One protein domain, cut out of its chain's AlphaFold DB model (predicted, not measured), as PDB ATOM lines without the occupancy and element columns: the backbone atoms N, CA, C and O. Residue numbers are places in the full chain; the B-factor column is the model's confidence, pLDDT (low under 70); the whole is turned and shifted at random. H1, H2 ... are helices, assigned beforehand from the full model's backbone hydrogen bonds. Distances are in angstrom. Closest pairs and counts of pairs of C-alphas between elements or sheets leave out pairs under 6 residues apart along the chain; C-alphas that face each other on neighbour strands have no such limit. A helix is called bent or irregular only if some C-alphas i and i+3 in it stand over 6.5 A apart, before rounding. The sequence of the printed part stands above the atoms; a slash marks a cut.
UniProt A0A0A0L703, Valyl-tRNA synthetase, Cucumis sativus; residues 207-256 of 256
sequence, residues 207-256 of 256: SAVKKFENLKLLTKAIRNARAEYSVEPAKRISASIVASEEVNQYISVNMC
ATOM      1  N   SER A 207     127.446 141.536 112.289       91.88
ATOM      2  CA  SER A 207     127.668 140.795 111.045       91.88
ATOM      3  C   SER A 207     127.589 141.697 109.807       91.88
ATOM      4  O   SER A 207     128.412 141.552 108.902       91.88
ATOM      5  N   ALA A 208     126.648 142.646 109.768       92.44
ATOM      6  CA  ALA A 208     126.530 143.629 108.694       92.44
ATOM      7  C   ALA A 208     127.737 144.571 108.684       92.44
ATOM      8  O   ALA A 208     128.320 144.802 107.626       92.44
ATOM      9  N   VAL A 209     128.171 145.019 109.868       95.19
ATOM     10  CA  VAL A 209     129.364 145.857 110.010       95.19
ATOM     11  C   VAL A 209     130.598 145.169 109.443       95.19
ATOM     12  O   VAL A 209     131.232 145.691 108.528       95.19
ATOM     13  N   LYS A 210     130.887 143.943 109.892       92.56
ATOM     14  CA  LYS A 210     132.039 143.174 109.404       92.56
ATOM     15  C   LYS A 210     132.002 142.978 107.883       92.56
ATOM     16  O   LYS A 210     133.016 143.148 107.207       92.56
ATOM     17  N   LYS A 211     130.835 142.632 107.327       91.50
ATOM     18  CA  LYS A 211     130.659 142.427 105.879       91.50
ATOM     19  C   LYS A 211     130.919 143.704 105.082       91.50
ATOM     20  O   LYS A 211     131.612 143.649 104.065       91.50
ATOM     21  N   PHE A 212     130.390 144.843 105.529       93.19
ATOM     22  CA  PHE A 212     130.579 146.108 104.824       93.19
ATOM     23  C   PHE A 212     132.016 146.630 104.954       93.19
ATOM     24  O   PHE A 212     132.580 147.101 103.970       93.19
ATOM     25  N   GLU A 213     132.672 146.458 106.103       92.44
ATOM     26  CA  GLU A 213     134.092 146.807 106.247       92.44
ATOM     27  C   GLU A 213     134.991 145.992 105.310       92.44
ATOM     28  O   GLU A 213     135.872 146.542 104.645       92.44
ATOM     29  N   ASN A 214     134.720 144.697 105.141       89.88
ATOM     30  CA  ASN A 214     135.423 143.893 104.144       89.88
ATOM     31  C   ASN A 214     135.187 144.404 102.708       89.88
ATOM     32  O   ASN A 214     136.117 144.420 101.900       89.88
ATOM     33  N   LEU A 215     133.969 144.855 102.383       89.69
ATOM     34  CA  LEU A 215     133.661 145.476 101.088       89.69
ATOM     35  C   LEU A 215     134.443 146.787 100.888       89.69
ATOM     36  O   LEU A 215     134.971 147.031  99.796       89.69
ATOM     37  N   LYS A 216     134.561 147.610 101.941       91.75
ATOM     38  CA  LYS A 216     135.372 148.837 101.939       91.75
ATOM     39  C   LYS A 216     136.837 148.516 101.666       91.75
ATOM     40  O   LYS A 216     137.446 149.145 100.799       91.75
ATOM     41  N   LEU A 217     137.397 147.525 102.364       90.44
ATOM     42  CA  LEU A 217     138.782 147.079 102.184       90.44
ATOM     43  C   LEU A 217     139.042 146.575 100.763       90.44
ATOM     44  O   LEU A 217     139.999 147.015 100.128       90.44
ATOM     45  N   LEU A 218     138.161 145.727 100.234       88.94
ATOM     46  CA  LEU A 218     138.254 145.226  98.865       88.94
ATOM     47  C   LEU A 218     138.220 146.365  97.839       88.94
ATOM     48  O   LEU A 218     139.058 146.436  96.943       88.94
ATOM     49  N   THR A 219     137.272 147.290  97.982       89.50
ATOM     50  CA  THR A 219     137.125 148.415  97.054       89.50
ATOM     51  C   THR A 219     138.336 149.352  97.119       89.50
ATOM     52  O   THR A 219     138.812 149.810  96.079       89.50
ATOM     53  N   LYS A 220     138.885 149.606  98.318       91.00
ATOM     54  CA  LYS A 220     140.146 150.347  98.493       91.00
ATOM     55  C   LYS A 220     141.316 149.625  97.823       91.00
ATOM     56  O   LYS A 220     142.067 150.268  97.099       91.00
ATOM     57  N   ALA A 221     141.437 148.306  97.988       89.88
ATOM     58  CA  ALA A 221     142.485 147.513  97.346       89.88
ATOM     59  C   ALA A 221     142.413 147.604  95.812       89.88
ATOM     60  O   ALA A 221     143.426 147.862  95.162       89.88
ATOM     61  N   ILE A 222     141.211 147.499  95.233       88.69
ATOM     62  CA  ILE A 222     141.000 147.668  93.787       88.69
ATOM     63  C   ILE A 222     141.383 149.085  93.341       88.69
ATOM     64  O   ILE A 222     142.067 149.246  92.331       88.69
ATOM     65  N   ARG A 223     140.968 150.128  94.073       88.94
ATOM     66  CA  ARG A 223     141.321 151.522  93.747       88.94
ATOM     67  C   ARG A 223     142.832 151.764  93.813       88.94
ATOM     68  O   ARG A 223     143.363 152.413  92.917       88.94
ATOM     69  N   ASN A 224     143.513 151.206  94.812       91.06
ATOM     70  CA  ASN A 224     144.963 151.319  94.960       91.06
ATOM     71  C   ASN A 224     145.699 150.640  93.801       91.06
ATOM     72  O   ASN A 224     146.540 151.274  93.175       91.06
ATOM     73  N   ALA A 225     145.316 149.409  93.448       89.62
ATOM     74  CA  ALA A 225     145.892 148.711  92.300       89.62
ATOM     75  C   ALA A 225     145.671 149.497  90.995       89.62
ATOM     76  O   ALA A 225     146.580 149.661  90.188       89.62
ATOM     77  N   ARG A 226     144.472 150.057  90.791       91.25
ATOM     78  CA  ARG A 226     144.199 150.911  89.625       91.25
ATOM     79  C   ARG A 226     145.098 152.142  89.580       91.25
ATOM     80  O   ARG A 226     145.569 152.479  88.500       91.25
ATOM     81  N   ALA A 227     145.319 152.799  90.717       90.94
ATOM     82  CA  ALA A 227     146.199 153.960  90.799       90.94
ATOM     83  C   ALA A 227     147.657 153.586  90.491       90.94
ATOM     84  O   ALA A 227     148.301 154.272  89.702       90.94
ATOM     85  N   GLU A 228     148.142 152.469  91.037       92.94
ATOM     86  CA  GLU A 228     149.489 151.944  90.789       92.94
ATOM     87  C   GLU A 228     149.735 151.678  89.298       92.94
ATOM     88  O   GLU A 228     150.738 152.115  88.736       92.94
ATOM     89  N   TYR A 229     148.771 151.055  88.620       91.50
ATOM     90  CA  TYR A 229     148.844 150.792  87.180       91.50
ATOM     91  C   TYR A 229     148.337 151.952  86.307       91.50
ATOM     92  O   TYR A 229     148.156 151.771  85.103       91.50
ATOM     93  N   SER A 230     148.097 153.135  86.888       92.38
ATOM     94  CA  SER A 230     147.628 154.336  86.172       92.38
ATOM     95  C   SER A 230     146.386 154.086  85.301       92.38
ATOM     96  O   SER A 230     146.230 154.630  84.208       92.38
ATOM     97  N   VAL A 231     145.484 153.229  85.779       90.25
ATOM     98  CA  VAL A 231     144.231 152.902  85.102       90.25
ATOM     99  C   VAL A 231     143.239 154.040  85.313       90.25
ATOM    100  O   VAL A 231     142.808 154.301  86.437       90.25
ATOM    101  N   GLU A 232     142.802 154.660  84.218       89.38
ATOM    102  CA  GLU A 232     141.791 155.719  84.240       89.38
ATOM    103  C   GLU A 232     140.528 155.307  85.024       89.38
ATOM    104  O   GLU A 232     140.030 154.196  84.818       89.38
ATOM    105  N   PRO A 233     139.945 156.168  85.883       82.69
ATOM    106  CA  PRO A 233     138.825 155.797  86.757       82.69
ATOM    107  C   PRO A 233     137.588 155.230  86.040       82.69
ATOM    108  O   PRO A 233     136.972 154.290  86.537       82.69
ATOM    109  N   ALA A 234     137.240 155.757  84.861       86.69
ATOM    110  CA  ALA A 234     136.056 155.334  84.106       86.69
ATOM    111  C   ALA A 234     136.259 154.021  83.328       86.69
ATOM    112  O   ALA A 234     135.289 153.388  82.903       86.69
ATOM    113  N   LYS A 235     137.511 153.582  83.144       89.06
ATOM    114  CA  LYS A 235     137.828 152.381  82.370       89.06
ATOM    115  C   LYS A 235     137.324 151.133  83.097       89.06
ATOM    116  O   LYS A 235     137.666 150.886  84.257       89.06
ATOM    117  N   ARG A 236     136.514 150.316  82.424       85.94
ATOM    118  CA  ARG A 236     136.115 148.998  82.936       85.94
ATOM    119  C   ARG A 236     137.297 148.035  82.788       85.94
ATOM    120  O   ARG A 236     137.889 147.953  81.716       85.94
ATOM    121  N   ILE A 237     137.647 147.349  83.872       84.69
ATOM    122  CA  ILE A 237     138.709 146.337  83.910       84.69
ATOM    123  C   ILE A 237     138.155 145.061  84.533       84.69
ATOM    124  O   ILE A 237     137.317 145.132  85.434       84.69
ATOM    125  N   SER A 238     138.632 143.912  84.067       84.88
ATOM    126  CA  SER A 238     138.372 142.636  84.728       84.88
ATOM    127  C   SER A 238     139.200 142.551  86.008       84.88
ATOM    128  O   SER A 238     140.375 142.921  86.009       84.88
ATOM    129  N   ALA A 239     138.598 142.062  87.087       79.12
ATOM    130  CA  ALA A 239     139.273 141.823  88.355       79.12
ATOM    131  C   ALA A 239     138.952 140.406  88.838       79.12
ATOM    132  O   ALA A 239     137.790 140.008  88.851       79.12
ATOM    133  N   SER A 240     139.984 139.670  89.248       84.12
ATOM    134  CA  SER A 240     139.840 138.373  89.909       84.12
ATOM    135  C   SER A 240     140.108 138.561  91.393       84.12
ATOM    136  O   SER A 240     141.167 139.058  91.773       84.12
ATOM    137  N   ILE A 241     139.141 138.188  92.226       80.94
ATOM    138  CA  ILE A 241     139.225 138.340  93.678       80.94
ATOM    139  C   ILE A 241     139.429 136.954  94.278       80.94
ATOM    140  O   ILE A 241     138.640 136.048  94.023       80.94
ATOM    141  N   VAL A 242     140.483 136.800  95.077       83.44
ATOM    142  CA  VAL A 242     140.708 135.605  95.894       83.44
ATOM    143  C   VAL A 242     140.466 136.000  97.339       83.44
ATOM    144  O   VAL A 242     141.199 136.819  97.894       83.44
ATOM    145  N   ALA A 243     139.415 135.451  97.936       79.81
ATOM    146  CA  ALA A 243     139.043 135.736  99.311       79.81
ATOM    147  C   ALA A 243     138.564 134.470 100.030       79.81
ATOM    148  O   ALA A 243     138.382 133.417  99.413       79.81
ATOM    149  N   SER A 244     138.388 134.576 101.348       80.75
ATOM    150  CA  SER A 244     137.840 133.493 102.167       80.75
ATOM    151  C   SER A 244     136.393 133.175 101.775       80.75
ATOM    152  O   SER A 244     135.689 134.016 101.216       80.75
ATOM    153  N   GLU A 245     135.932 131.967 102.106       76.88
ATOM    154  CA  GLU A 245     134.567 131.502 101.811       76.88
ATOM    155  C   GLU A 245     133.497 132.490 102.308       76.88
ATOM    156  O   GLU A 245     132.560 132.822 101.586       76.88
ATOM    157  N   GLU A 246     133.698 133.045 103.510       72.19
ATOM    158  CA  GLU A 246     132.826 134.065 104.106       72.19
ATOM    159  C   GLU A 246     132.692 135.302 103.205       72.19
ATOM    160  O   GLU A 246     131.595 135.828 103.041       72.19
ATOM    161  N   VAL A 247     133.798 135.748 102.601       71.38
ATOM    162  CA  VAL A 247     133.854 136.926 101.728       71.38
ATOM    163  C   VAL A 247     133.257 136.627 100.350       71.38
ATOM    164  O   VAL A 247     132.501 137.436  99.810       71.38
ATOM    165  N   ASN A 248     133.526 135.440  99.804       70.50
ATOM    166  CA  ASN A 248     132.995 135.019  98.506       70.50
ATOM    167  C   ASN A 248     131.462 134.936  98.512       70.50
ATOM    168  O   ASN A 248     130.830 135.343  97.533       70.50
ATOM    169  N   GLN A 249     130.855 134.477  99.611       66.81
ATOM    170  CA  GLN A 249     129.406 134.269  99.716       66.81
ATOM    171  C   GLN A 249     128.562 135.539  99.539       66.81
ATOM    172  O   GLN A 249     127.460 135.449  99.010       66.81
ATOM    173  N   TYR A 250     129.036 136.725  99.936       67.56
ATOM    174  CA  TYR A 250     128.261 137.968  99.751       67.56
ATOM    175  C   TYR A 250     128.716 138.824  98.562       67.56
ATOM    176  O   TYR A 250     127.980 139.716  98.138       67.56
ATOM    177  N   ILE A 251     129.902 138.564  98.006       65.81
ATOM    178  CA  ILE A 251     130.373 139.205  96.771       65.81
ATOM    179  C   ILE A 251     129.678 138.589  95.547       65.81
ATOM    180  O   ILE A 251     129.275 139.311  94.640       65.81
ATOM    181  N   SER A 252     129.504 137.265  95.538       58.47
ATOM    182  CA  SER A 252     128.909 136.519  94.417       58.47
ATOM    183  C   SER A 252     127.402 136.745  94.246       58.47
ATOM    184  O   SER A 252     126.909 136.693  93.126       58.47
ATOM    185  N   VAL A 253     126.676 137.071  95.320       47.31
ATOM    186  CA  VAL A 253     125.220 137.317  95.279       47.31
ATOM    187  C   VAL A 253     124.862 138.706  94.720       47.31
ATOM    188  O   VAL A 253     123.744 138.906  94.264       47.31
ATOM    189  N   ASN A 254     125.804 139.657  94.701       40.34
ATOM    190  CA  ASN A 254     125.558 141.055  94.305       40.34
ATOM    191  C   ASN A 254     126.260 141.483  92.998       40.34
ATOM    192  O   ASN A 254     126.269 142.671  92.683       40.34
ATOM    193  N   MET A 255     126.886 140.555  92.263       33.28
ATOM    194  CA  MET A 255     127.629 140.851  91.022       33.28
ATOM    195  C   MET A 255     127.023 140.253  89.738       33.28
ATOM    196  O   MET A 255     127.712 140.202  88.719       33.28
ATOM    197  N   CYS A 256     125.750 139.847  89.765       26.83
ATOM    198  CA  CYS A 256     124.979 139.534  88.556       26.83
ATOM    199  C   CYS A 256     124.094 140.710  88.146       26.83
ATOM    200  O   CYS A 256     123.371 141.228  89.024       26.83
TER     201      CYS A 256
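AT A GLANCE: This is residues 207 to 256 of the 256 residues of the protein "Valyl-tRNA synthetase" of Cucumis sativus (UniProt A0A0A0L703). One long helix, H1, makes the long axis, and past its last residue the chain turns and folds back along it as a long link with no named element, residues 229 to 244. The link leads to a short helix, H2, set crosswise near the first part of H1, with the chain's end just after it. The printed part has 50 residues with two named helices, H1 then H2, and no named strand; the class is all helix. It is elongated, spanning 34 by 21 by 17 A, and only just loose, close to compact, with a radius of gyration of the C-alphas of 12.1 A.

HOW THE PARTS SIT: H1, residues 207 to 228, only just touches H2, residues 245 to 254, with 3 pairs of C-alphas within 8 A. H1 touches H2 with residues 211 to 214 alone. The closest C-alphas of the two helices are those of Asn 214 and Val 247, 7.5 A apart. Their lines are about perpendicular, at 80 degrees, and their centres are 13.3 A apart. In H1 every O i to N i+4 pair is within hydrogen-bond range; in H2 3 of 6 are, beside 3 of 7 O i to N i+3 pairs.

IN THESE COORDINATES: H1 is 31.8 A long, from C-alpha 207 at (127.668, 140.795, 111.045) to C-alpha 228 at (149.489, 151.944, 90.789). H2 is 15.1 A long and ends with C-alpha 254 at (125.558, 141.055, 94.305). H2 is neither bent nor irregular, but only just: C-alphas 247 and 250 are 6.0 A apart.

THE WHOLE: The two C-alphas farthest apart are those of Ser 207 and Ser 230, at 34.6 A. The link from H1 to H2 is long, with 16 residues. The printed part has no cut and ends at Cys 256, the chain's last residue. The mean pLDDT of the printed part is 81.3, and residues 249 to 256 are under 70.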